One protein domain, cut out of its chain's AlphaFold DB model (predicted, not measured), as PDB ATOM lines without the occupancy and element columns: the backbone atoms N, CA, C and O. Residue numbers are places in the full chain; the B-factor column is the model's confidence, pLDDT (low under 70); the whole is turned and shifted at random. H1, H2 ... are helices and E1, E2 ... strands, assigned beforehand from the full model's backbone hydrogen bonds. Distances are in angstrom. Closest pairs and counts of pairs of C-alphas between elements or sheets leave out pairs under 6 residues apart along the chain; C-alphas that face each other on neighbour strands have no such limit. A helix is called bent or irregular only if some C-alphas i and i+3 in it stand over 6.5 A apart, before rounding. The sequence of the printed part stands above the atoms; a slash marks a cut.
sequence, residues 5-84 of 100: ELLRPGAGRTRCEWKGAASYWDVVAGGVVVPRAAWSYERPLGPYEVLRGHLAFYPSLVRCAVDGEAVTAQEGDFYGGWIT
ATOM      1  N   GLU A   5     179.906 194.854 285.832       97.00
ATOM      2  CA  GLU A   5     179.386 194.134 284.665       97.00
ATOM      3  C   GLU A   5     179.040 192.665 284.955       97.00
ATOM      4  O   GLU A   5     178.278 192.048 284.213       97.00
ATOM      5  N   LEU A   6     179.575 192.110 286.048       97.81
ATOM      6  CA  LEU A   6     179.266 190.765 286.535       97.81
ATOM      7  C   LEU A   6     178.114 190.761 287.550       97.81
ATOM      8  O   LEU A   6     177.838 189.730 288.162       97.81
ATOM      9  N   LEU A   7     177.455 191.901 287.760       97.75
ATOM     10  CA  LEU A   7     176.341 192.047 288.686       97.75
ATOM     11  C   LEU A   7     175.074 192.443 287.942       97.75
ATOM     12  O   LEU A   7     175.085 193.224 286.992       97.75
ATOM     13  N   ARG A   8     173.944 191.944 288.432       97.81
ATOM     14  CA  ARG A   8     172.620 192.423 288.026       97.81
ATOM     15  C   ARG A   8     171.707 192.552 289.243       97.81
ATOM     16  O   ARG A   8     171.943 191.857 290.237       97.81
ATOM     17  N   PRO A   9     170.660 193.390 289.177       97.88
ATOM     18  CA  PRO A   9     169.687 193.490 290.256       97.88
ATOM     19  C   PRO A   9     169.111 192.115 290.612       97.88
ATOM     20  O   PRO A   9     168.610 191.400 289.742       97.88
ATOM     21  N   GLY A  10     169.216 191.749 291.886       97.50
ATOM     22  CA  GLY A  10     168.673 190.516 292.441       97.50
ATOM     23  C   GLY A  10     167.250 190.706 292.963       97.50
ATOM     24  O   GLY A  10     166.778 191.821 293.197       97.50
ATOM     25  N   ALA A  11     166.540 189.599 293.162       96.69
ATOM     26  CA  ALA A  11     165.168 189.639 293.656       96.69
ATOM     27  C   ALA A  11     165.100 189.968 295.159       96.69
ATOM     28  O   ALA A  11     165.751 189.329 295.988       96.69
ATOM     29  N   GLY A  12     164.220 190.906 295.518       94.44
ATOM     30  CA  GLY A  12     163.898 191.240 296.906       94.44
ATOM     31  C   GLY A  12     164.824 192.275 297.549       94.44
ATOM     32  O   GLY A  12     165.690 192.869 296.912       94.44
ATOM     33  N   ARG A  13     164.581 192.532 298.836       94.75
ATOM     34  CA  ARG A  13     165.363 193.434 299.693       94.75
ATOM     35  C   ARG A  13     165.124 193.085 301.155       94.75
ATOM     36  O   ARG A  13     164.059 192.563 301.484       94.75
ATOM     37  N   THR A  14     166.047 193.452 302.031       93.94
ATOM     38  CA  THR A  14     165.822 193.456 303.485       93.94
ATOM     39  C   THR A  14     165.831 194.877 304.022       93.94
ATOM     40  O   THR A  14     166.283 195.814 303.359       93.94
ATOM     41  N   ARG A  15     165.276 195.066 305.220       93.00
ATOM     42  CA  ARG A  15     165.243 196.362 305.894       93.00
ATOM     43  C   ARG A  15     165.944 196.243 307.235       93.00
ATOM     44  O   ARG A  15     165.565 195.415 308.050       93.00
ATOM     45  N   CYS A  16     166.927 197.103 307.450       92.44
ATOM     46  CA  CYS A  16     167.514 197.362 308.754       92.44
ATOM     47  C   CYS A  16     166.958 198.694 309.254       92.44
ATOM     48  O   CYS A  16     166.991 199.688 308.523       92.44
ATOM     49  N   GLU A  17     166.456 198.738 310.485       92.38
ATOM     50  CA  GLU A  17     165.920 199.963 311.083       92.38
ATOM     51  C   GLU A  17     166.954 201.094 311.190       92.38
ATOM     52  O   GLU A  17     166.567 202.259 311.196       92.38
ATOM     53  N   TRP A  18     168.250 200.771 311.217       91.69
ATOM     54  CA  TRP A  18     169.322 201.763 311.349       91.69
ATOM     55  C   TRP A  18     169.921 202.164 310.005       91.69
ATOM     56  O   TRP A  18     170.176 203.338 309.767       91.69
ATOM     57  N   LYS A  19     170.152 201.187 309.119       94.38
ATOM     58  CA  LYS A  19     170.887 201.397 307.862       94.38
ATOM     59  C   LYS A  19     169.980 201.681 306.669       94.38
ATOM     60  O   LYS A  19     170.447 202.244 305.688       94.38
ATOM     61  N   GLY A  20     168.698 201.318 306.733       95.38
ATOM     62  CA  GLY A  20     167.762 201.427 305.613       95.38
ATOM     63  C   GLY A  20     167.580 200.109 304.854       95.38
ATOM     64  O   GLY A  20     167.737 199.020 305.413       95.38
ATOM     65  N   ALA A  21     167.181 200.200 303.584       96.31
ATOM     66  CA  ALA A  21     166.911 199.032 302.747       96.31
ATOM     67  C   ALA A  21     168.188 198.524 302.060       96.31
ATOM     68  O   ALA A  21     168.869 199.301 301.391       96.31
ATOM     69  N   ALA A  22     168.473 197.231 302.201       96.94
ATOM     70  CA  ALA A  22     169.524 196.542 301.463       96.94
ATOM     71  C   ALA A  22     168.928 195.916 300.195       96.94
ATOM     72  O   ALA A  22     168.054 195.048 300.287       96.94
ATOM     73  N   SER A  23     169.379 196.371 299.028       97.44
ATOM     74  CA  SER A  23     169.050 195.773 297.731       97.44
ATOM     75  C   SER A  23     169.950 194.567 297.488       97.44
ATOM     76  O   SER A  23     171.139 194.631 297.798       97.44
ATOM     77  N   TYR A  24     169.400 193.490 296.928       97.75
ATOM     78  CA  TYR A  24     170.183 192.315 296.551       97.75
ATOM     79  C   TYR A  24     170.728 192.412 295.128       97.75
ATOM     80  O   TYR A  24     170.113 193.021 294.253       97.75
ATOM     81  N   TRP A  25     171.848 191.735 294.903       98.44
ATOM     82  CA  TRP A  25     172.508 191.592 293.612       98.44
ATOM     83  C   TRP A  25     172.794 190.119 293.340       98.44
ATOM     84  O   TRP A  25     173.262 189.390 294.220       98.44
ATOM     85  N   ASP A  26     172.523 189.694 292.112       98.50
ATOM     86  CA  ASP A  26     172.976 188.401 291.612       98.50
ATOM     87  C   ASP A  26     174.393 188.557 291.053       98.50
ATOM     88  O   ASP A  26     174.685 189.537 290.361       98.50
ATOM     89  N   VAL A  27     175.248 187.563 291.295       98.31
ATOM     90  CA  VAL A  27     176.572 187.469 290.666       98.31
ATOM     91  C   VAL A  27     176.469 186.582 289.433       98.31
ATOM     92  O   VAL A  27     175.980 185.456 289.516       98.31
ATOM     93  N   VAL A  28     176.933 187.080 288.290       98.00
ATOM     94  CA  VAL A  28     176.894 186.394 286.996       98.00
ATOM     95  C   VAL A  28     178.318 186.221 286.486       98.00
ATOM     96  O   VAL A  28     178.949 187.176 286.043       98.00
ATOM     97  N   ALA A  29     178.845 185.000 286.549       95.88
ATOM     98  CA  ALA A  29     180.217 184.706 286.144       95.88
ATOM     99  C   ALA A  29     180.346 183.276 285.612       95.88
ATOM    100  O   ALA A  29     179.721 182.353 286.125       95.88
ATOM    101  N   GLY A  30     181.162 183.085 284.570       93.94
ATOM    102  CA  GLY A  30     181.441 181.750 284.022       93.94
ATOM    103  C   GLY A  30     180.198 180.992 283.534       93.94
ATOM    104  O   GLY A  30     180.166 179.770 283.607       93.94
ATOM    105  N   GLY A  31     179.154 181.707 283.093       95.19
ATOM    106  CA  GLY A  31     177.873 181.109 282.692       95.19
ATOM    107  C   GLY A  31     176.964 180.691 283.854       95.19
ATOM    108  O   GLY A  31     175.888 180.149 283.612       95.19
ATOM    109  N   VAL A  32     177.357 180.960 285.101       96.69
ATOM    110  CA  VAL A  32     176.584 180.662 286.312       96.69
ATOM    111  C   VAL A  32     176.009 181.951 286.891       96.69
ATOM    112  O   VAL A  32     176.655 182.999 286.881       96.69
ATOM    113  N   VAL A  33     174.787 181.859 287.417       98.12
ATOM    114  CA  VAL A  33     174.146 182.918 288.199       98.12
ATOM    115  C   VAL A  33     174.041 182.452 289.646       98.12
ATOM    116  O   VAL A  33     173.415 181.427 289.915       98.12
ATOM    117  N   VAL A  34     174.601 183.224 290.573       98.06
ATOM    118  CA  VAL A  34     174.428 183.022 292.013       98.06
ATOM    119  C   VAL A  34     173.458 184.087 292.535       98.06
ATOM    120  O   VAL A  34     173.825 185.266 292.611       98.06
ATOM    121  N   PRO A  35     172.201 183.717 292.837       98.00
ATOM    122  CA  PRO A  35     171.171 184.684 293.184       98.00
ATOM    123  C   PRO A  35     171.400 185.285 294.570       98.00
ATOM    124  O   PRO A  35     171.731 184.564 295.511       98.00
ATOM    125  N   ARG A  36     171.163 186.596 294.713       97.00
ATOM    126  CA  ARG A  36     171.303 187.342 295.985       97.00
ATOM    127  C   ARG A  36     172.656 187.132 296.690       97.00
ATOM    128  O   ARG A  36     172.728 187.181 297.914       97.00
ATOM    129  N   ALA A  37     173.720 186.902 295.926       97.38
ATOM    130  CA  ALA A  37     175.069 186.678 296.446       97.38
ATOM    131  C   ALA A  37     175.731 187.950 296.997       97.38
ATOM    132  O   ALA A  37     176.709 187.859 297.739       97.38
ATOM    133  N   ALA A  38     175.201 189.123 296.653       97.69
ATOM    134  CA  ALA A  38     175.646 190.408 297.167       97.69
ATOM    135  C   ALA A  38     174.476 191.290 297.607       97.69
ATOM    136  O   ALA A  38     173.322 191.074 297.227       97.69
ATOM    137  N   TRP A  39     174.787 192.313 298.398       97.50
ATOM    138  CA  TRP A  39     173.851 193.358 298.783       97.50
ATOM    139  C   TRP A  39     174.533 194.721 298.881       97.50
ATOM    140  O   TRP A  39     175.743 194.832 299.075       97.50
ATOM    141  N   SER A  40     173.731 195.776 298.770       97.38
ATOM    142  CA  SER A  40     174.177 197.155 298.966       97.38
ATOM    143  C   SER A  40     173.094 197.998 299.622       97.38
ATOM    144  O   SER A  40     171.899 197.816 299.372       97.38
ATOM    145  N   TYR A  41     173.507 198.998 300.397       97.56
ATOM    146  CA  TYR A  41     172.622 200.081 300.811       97.56
ATOM    147  C   TYR A  41     172.704 201.200 299.769       97.56
ATOM    148  O   TYR A  41     173.588 202.047 299.814       97.56
ATOM    149  N   GLU A  42     171.787 201.209 298.800       95.50
ATOM    150  CA  GLU A  42     171.760 202.248 297.753       95.50
ATOM    151  C   GLU A  42     171.282 203.601 298.287       95.50
ATOM    152  O   GLU A  42     171.655 204.658 297.780       95.50
ATOM    153  N   ARG A  43     170.426 203.564 299.314       95.62
ATOM    154  CA  ARG A  43     169.862 204.730 300.004       95.62
ATOM    155  C   ARG A  43     169.970 204.533 301.521       95.62
ATOM    156  O   ARG A  43     168.948 204.289 302.166       95.62
ATOM    157  N   PRO A  44     171.197 204.557 302.070       96.88
ATOM    158  CA  PRO A  44     171.417 204.405 303.501       96.88
ATOM    159  C   PRO A  44     170.867 205.602 304.286       96.88
ATOM    160  O   PRO A  44     170.682 206.685 303.727       96.88
ATOM    161  N   LEU A  45     170.614 205.405 305.581       95.06
ATOM    162  CA  LEU A  45     170.135 206.454 306.486       95.06
ATOM    163  C   LEU A  45     171.298 207.171 307.188       95.06
ATOM    164  O   LEU A  45     172.226 206.515 307.657       95.06
ATOM    165  N   GLY A  46     171.190 208.501 307.300       93.75
ATOM    166  CA  GLY A  46     172.038 209.438 308.057       93.75
ATOM    167  C   GLY A  46     173.459 208.964 308.400       93.75
ATOM    168  O   GLY A  46     174.356 209.125 307.576       93.75
ATOM    169  N   PRO A  47     173.699 208.372 309.589       95.44
ATOM    170  CA  PRO A  47     175.049 207.983 310.025       95.44
ATOM    171  C   PRO A  47     175.764 206.978 309.109       95.44
ATOM    172  O   PRO A  47     176.976 206.809 309.205       95.44
ATOM    173  N   TYR A  48     175.027 206.294 308.236       96.44
ATOM    174  CA  TYR A  48     175.530 205.238 307.361       96.44
ATOM    175  C   TYR A  48     175.638 205.674 305.897       96.44
ATOM    176  O   TYR A  48     175.803 204.825 305.024       96.44
ATOM    177  N   GLU A  49     175.561 206.976 305.598       96.38
ATOM    178  CA  GLU A  49     175.676 207.497 304.228       96.38
ATOM    179  C   GLU A  49     176.959 207.076 303.511       96.38
ATOM    180  O   GLU A  49     176.931 206.858 302.300       96.38
ATOM    181  N   VAL A  50     178.036 206.850 304.266       96.94
ATOM    182  CA  VAL A  50     179.311 206.326 303.755       96.94
ATOM    183  C   VAL A  50     179.174 204.960 303.067       96.94
ATOM    184  O   VAL A  50     179.965 204.639 302.189       96.94
ATOM    185  N   LEU A  51     178.147 204.169 303.399       96.88
ATOM    186  CA  LEU A  51     177.891 202.868 302.766       96.88
ATOM    187  C   LEU A  51     177.328 202.991 301.343       96.88
ATOM    188  O   LEU A  51     177.244 201.993 300.626       96.88
ATOM    189  N   ARG A  52     176.904 204.188 300.916       96.44
ATOM    190  CA  ARG A  52     176.345 204.395 299.579       96.44
ATOM    191  C   ARG A  52     177.378 204.019 298.518       96.44
ATOM    192  O   ARG A  52     178.546 204.376 298.622       96.44
ATOM    193  N   GLY A  53     176.932 203.294 297.495       93.19
ATOM    194  CA  GLY A  53     177.792 202.841 296.398       93.19
ATOM    195  C   GLY A  53     178.715 201.669 296.750       93.19
ATOM    196  O   GLY A  53     179.430 201.200 295.874       93.19
ATOM    197  N   HIS A  54     178.680 201.169 297.990       96.81
ATOM    198  CA  HIS A  54     179.454 200.003 298.401       96.81
ATOM    199  C   HIS A  54     178.624 198.720 298.302       96.81
ATOM    200  O   HIS A  54     177.405 198.720 298.499       96.81
ATOM    201  N   LEU A  55     179.315 197.617 298.025       96.94
ATOM    202  CA  LEU A  55     178.767 196.270 297.922       96.94
ATOM    203  C   LEU A  55     179.411 195.371 298.972       96.94
ATOM    204  O   LEU A  55     180.604 195.477 299.244       96.94
ATOM    205  N   ALA A  56     178.617 194.457 299.510       96.56
ATOM    206  CA  ALA A  56     179.084 193.343 300.317       96.56
ATOM    207  C   ALA A  56     178.607 192.028 299.688       96.56
ATOM    208  O   ALA A  56     177.576 191.998 299.014       96.56
ATOM    209  N   PHE A  57     179.373 190.958 299.890       97.06
ATOM    210  CA  PHE A  57     179.096 189.628 299.341       97.06
ATOM    211  C   PHE A  57     178.923 188.623 300.470       97.06
ATOM    212  O   PHE A  57     179.549 188.772 301.518       97.06
ATOM    213  N   TYR A  58     178.093 187.604 300.249       97.19
ATOM    214  CA  TYR A  58     177.860 186.519 301.198       97.19
ATOM    215  C   TYR A  58     178.946 185.449 301.026       97.19
ATOM    216  O   TYR A  58     178.911 184.732 300.021       97.19
ATOM    217  N   PRO A  59     179.882 185.274 301.985       96.50
ATOM    218  CA  PRO A  59     180.938 184.263 301.863       96.50
ATOM    219  C   PRO A  59     180.404 182.822 301.865       96.50
ATOM    220  O   PRO A  59     181.101 181.903 301.453       96.50
ATOM    221  N   SER A  60     179.157 182.618 302.307       95.50
ATOM    222  CA  SER A  60     178.450 181.337 302.224       95.50
ATOM    223  C   SER A  60     177.994 180.978 300.805       95.50
ATOM    224  O   SER A  60     177.746 179.808 300.522       95.50
ATOM    225  N   LEU A  61     177.892 181.960 299.901       96.38
ATOM    226  CA  LEU A  61     177.400 181.777 298.529       96.38
ATOM    227  C   LEU A  61     178.499 181.914 297.473       96.38
ATOM    228  O   LEU A  61     178.386 181.343 296.388       96.38
ATOM    229  N   VAL A  62     179.550 182.677 297.764       95.75
ATOM    230  CA  VAL A  62     180.681 182.897 296.859       95.75
ATOM    231  C   VAL A  62     182.000 182.766 297.609       95.75
ATOM    232  O   VAL A  62     182.098 183.097 298.786       95.75
ATOM    233  N   ARG A  63     183.044 182.301 296.914       95.69
ATOM    234  CA  ARG A  63     184.383 182.209 297.501       95.69
ATOM    235  C   ARG A  63     184.936 183.612 297.749       95.69
ATOM    236  O   ARG A  63     185.185 184.350 296.797       95.69
ATOM    237  N   CYS A  64     185.200 183.918 299.012       96.94
ATOM    238  CA  CYS A  64     185.793 185.173 299.451       96.94
ATOM    239  C   CYS A  64     187.186 184.939 300.046       96.94
ATOM    240  O   CYS A  64     187.434 183.911 300.680       96.94
ATOM    241  N   ALA A  65     188.087 185.897 299.839       97.44
ATOM    242  CA  ALA A  65     189.400 185.906 300.466       97.44
ATOM    243  C   ALA A  65     189.844 187.337 300.796       97.44
ATOM    244  O   ALA A  65     189.530 188.260 300.039       97.44
ATOM    245  N   VAL A  66     190.590 187.500 301.887       96.81
ATOM    246  CA  VAL A  66     191.265 188.748 302.283       96.81
ATOM    247  C   VAL A  66     192.760 188.466 302.273       96.81
ATOM    248  O   VAL A  66     193.200 187.515 302.904       96.81
ATOM    249  N   ASP A  67     193.529 189.203 301.470       95.75
ATOM    250  CA  ASP A  67     194.983 189.010 301.323       95.75
ATOM    251  C   ASP A  67     195.421 187.549 301.071       95.75
ATOM    252  O   ASP A  67     196.496 187.102 301.460       95.75
ATOM    253  N   GLY A  68     194.571 186.791 300.369       96.06
ATOM    254  CA  GLY A  68     194.788 185.378 300.047       96.06
ATOM    255  C   GLY A  68     194.277 184.387 301.098       96.06
ATOM    256  O   GLY A  68     194.155 183.200 300.790       96.06
ATOM    257  N   GLU A  69     193.906 184.845 302.290       97.62
ATOM    258  CA  GLU A  69     193.258 184.036 303.318       97.62
ATOM    259  C   GLU A  69     191.794 183.772 302.957       97.62
ATOM    260  O   GLU A  69     191.043 184.700 302.665       97.62
ATOM    261  N   ALA A  70     191.372 182.508 302.992       97.56
ATOM    262  CA  ALA A  70     189.978 182.151 302.757       97.56
ATOM    263  C   ALA A  70     189.090 182.612 303.921       97.56
ATOM    264  O   ALA A  70     189.343 182.282 305.078       97.56
ATOM    265  N   VAL A  71     188.013 183.323 303.595       97.75
ATOM    266  CA  VAL A  71     187.057 183.820 304.587       97.75
ATOM    267  C   VAL A  71     186.147 182.689 305.041       97.75
ATOM    268  O   VAL A  71     185.541 181.998 304.219       97.75
ATOM    269  N   THR A  72     185.994 182.547 306.353       95.94
ATOM    270  CA  THR A  72     184.955 181.711 306.954       95.94
ATOM    271  C   THR A  72     183.661 182.518 307.034       95.94
ATOM    272  O   THR A  72     183.641 183.638 307.544       95.94
ATOM    273  N   ALA A  73     182.574 181.973 306.489       94.56
ATOM    274  CA  ALA A  73     181.269 182.617 306.566       94.56
ATOM    275  C   ALA A  73     180.751 182.584 308.009       94.56
ATOM    276  O   ALA A  73     180.756 181.531 308.646       94.56
ATOM    277  N   GLN A  74     180.268 183.723 308.506       92.88
ATOM    278  CA  GLN A  74     179.518 183.760 309.759       92.88
ATOM    279  C   GLN A  74     178.280 182.858 309.654       92.88
ATOM    280  O   GLN A  74     177.559 182.912 308.656       92.88
ATOM    281  N   GLU A  75     178.026 182.043 310.681       88.31
ATOM    282  CA  GLU A  75     176.867 181.150 310.695       88.31
ATOM    283  C   GLU A  75     175.550 181.935 310.584       88.31
ATOM    284  O   GLU A  75     175.318 182.927 311.275       88.31
ATOM    285  N   GLY A  76     174.661 181.464 309.707       82.25
ATOM    286  CA  GLY A  76     173.409 182.137 309.377       82.25
ATOM    287  C   GLY A  76     173.577 183.237 308.321       82.25
ATOM    288  O   GLY A  76     174.243 184.250 308.522       82.25
ATOM    289  N   ASP A  77     172.847 183.108 307.212       80.31
ATOM    290  CA  ASP A  77     172.923 184.039 306.070       80.31
ATOM    291  C   ASP A  77     172.244 185.401 306.315       80.31
ATOM    292  O   ASP A  77     172.026 186.183 305.390       80.31
ATOM    293  N   PHE A  78     171.871 185.715 307.559       83.25
ATOM    294  CA  PHE A  78     171.252 187.000 307.883       83.25
ATOM    295  C   PHE A  78     172.269 188.148 307.854       83.25
ATOM    296  O   PHE A  78     171.995 189.199 307.275       83.25
ATOM    297  N   TYR A  79     173.440 187.949 308.469       85.94
ATOM    298  CA  TYR A  79     174.441 189.007 308.639       85.94
ATOM    299  C   TYR A  79     175.469 189.062 307.506       85.94
ATOM    300  O   TYR A  79     176.008 190.135 307.245       85.94
ATOM    301  N   GLY A  80     175.737 187.929 306.847       91.38
ATOM    302  CA  GLY A  80     176.750 187.838 305.793       91.38
ATOM    303  C   GLY A  80     178.153 188.211 306.276       91.38
ATOM    304  O   GLY A  80     178.900 188.856 305.547       91.38
ATOM    305  N   GLY A  81     178.485 187.866 307.523       93.69
ATOM    306  CA  GLY A  81     179.759 188.219 308.139       93.69
ATOM    307  C   GLY A  81     180.949 187.487 307.527       93.69
ATOM    308  O   GLY A  81     180.838 186.351 307.060       93.69
ATOM    309  N   TRP A  82     182.084 188.178 307.553       95.88
ATOM    310  CA  TRP A  82     183.375 187.712 307.069       95.88
ATOM    311  C   TRP A  82     184.254 187.451 308.287       95.88
ATOM    312  O   TRP A  82     184.463 188.369 309.075       95.88
ATOM    313  N   ILE A  83     184.734 186.219 308.452       95.88
ATOM    314  CA  ILE A  83     185.619 185.832 309.553       95.88
ATOM    315  C   ILE A  83     186.963 185.396 308.964       95.88
ATOM    316  O   ILE A  83     187.028 184.454 308.173       95.88
ATOM    317  N   THR A  84     188.016 186.101 309.358       96.31
ATOM    318  CA  THR A  84     189.434 185.792 309.117       96.31
ATOM    319  C   THR A  84     190.118 185.518 310.459       96.31
ATOM    320  O   THR A  84     189.519 185.719 311.516       96.31
TER     321      THR A  84
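AT A GLANCE: This is residues 5 to 84 of the 100 residues of the protein "DUF427 domain-containing protein" of Streptomyces sp. SID2131 (UniProt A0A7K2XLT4). A strongly twisted sheet of three strands, a meander in which E1 and E3 are sharply bent, makes one part of this domain, and a long stretch with no named element, residues 52 to 84, makes the other. This stretch joins the sheet by a short pairing at E3 and then folds back on itself in short paired runs, while the short helix H1 lies past the end of E3. The printed part has 80 residues, with the named elements E1, E2, E3 and H1 in that order along the chain; the sheet's order is E1 - E2 - E3, antiparallel throughout. The class is mostly strand, with 35 residues, under half of those printed, in named elements. The whole is compact, with a radius of gyration of the C-alphas of 13.0 A and spans of 35 by 28 by 22 A.

HOW THE PARTS SIT: E1, residues 7 to 16, is an edge strand and bends by 78 degrees at residue 11. It forms a hairpin with E2, residues 20 to 29, antiparallel at 154 degrees; N 10 and O 24 are 2.8 A apart, and N 16 and O 20 are 2.9 A apart, both within hydrogen-bond range. E2, the inner strand, forms a hairpin with E3, residues 32 to 40, antiparallel at 155 degrees, with N 25 and O 38 at 2.8 A and N 34 and O 27 at 2.8 A, within hydrogen-bond range. E3 is the other edge strand and bends by 57 degrees at residue 35. The closest C-alphas of E1 and E3 are those of Gly 10 and Arg 36, 5.4 A apart. H1, residues 46 to 51, is not on the sheet and is apart from E1 and E2. The closest C-alphas of E3 and H1 are those of Ser 40 and Leu 51, 7.8 A apart. In H1, 0 of 2 O i to N i+4 pairs and 2 of 3 O i to N i+3 pairs are within hydrogen-bond range. Residues 38 to 39 of E3 pair antiparallel with residues 56 to 57; farther on, 65 to 66 pair antiparallel with 69 to 70, and 72 to 73 with 82 to 83.

IN THESE COORDINATES: E1 begins at C-alpha 7, (176.341, 192.047, 288.686), and is 22.6 A long from first to last C-alpha. E2 is 28.5 A long and E3 20.9 A, ending at C-alpha 40, (174.177, 197.155, 298.966). H1 ends at C-alpha 51, (177.891, 202.868, 302.766); it is irregular, with C-alphas 47 and 50 7.8 A apart.

THE WHOLE: The two C-alphas farthest apart are those of Gly 31 and Gly 46, 38.5 A. The printed part has no cut, and the links E1 to E2, E2 to E3 and E3 to H1 are tight. The mean pLDDT of the printed part is 95.4, and no printed residue is under 70.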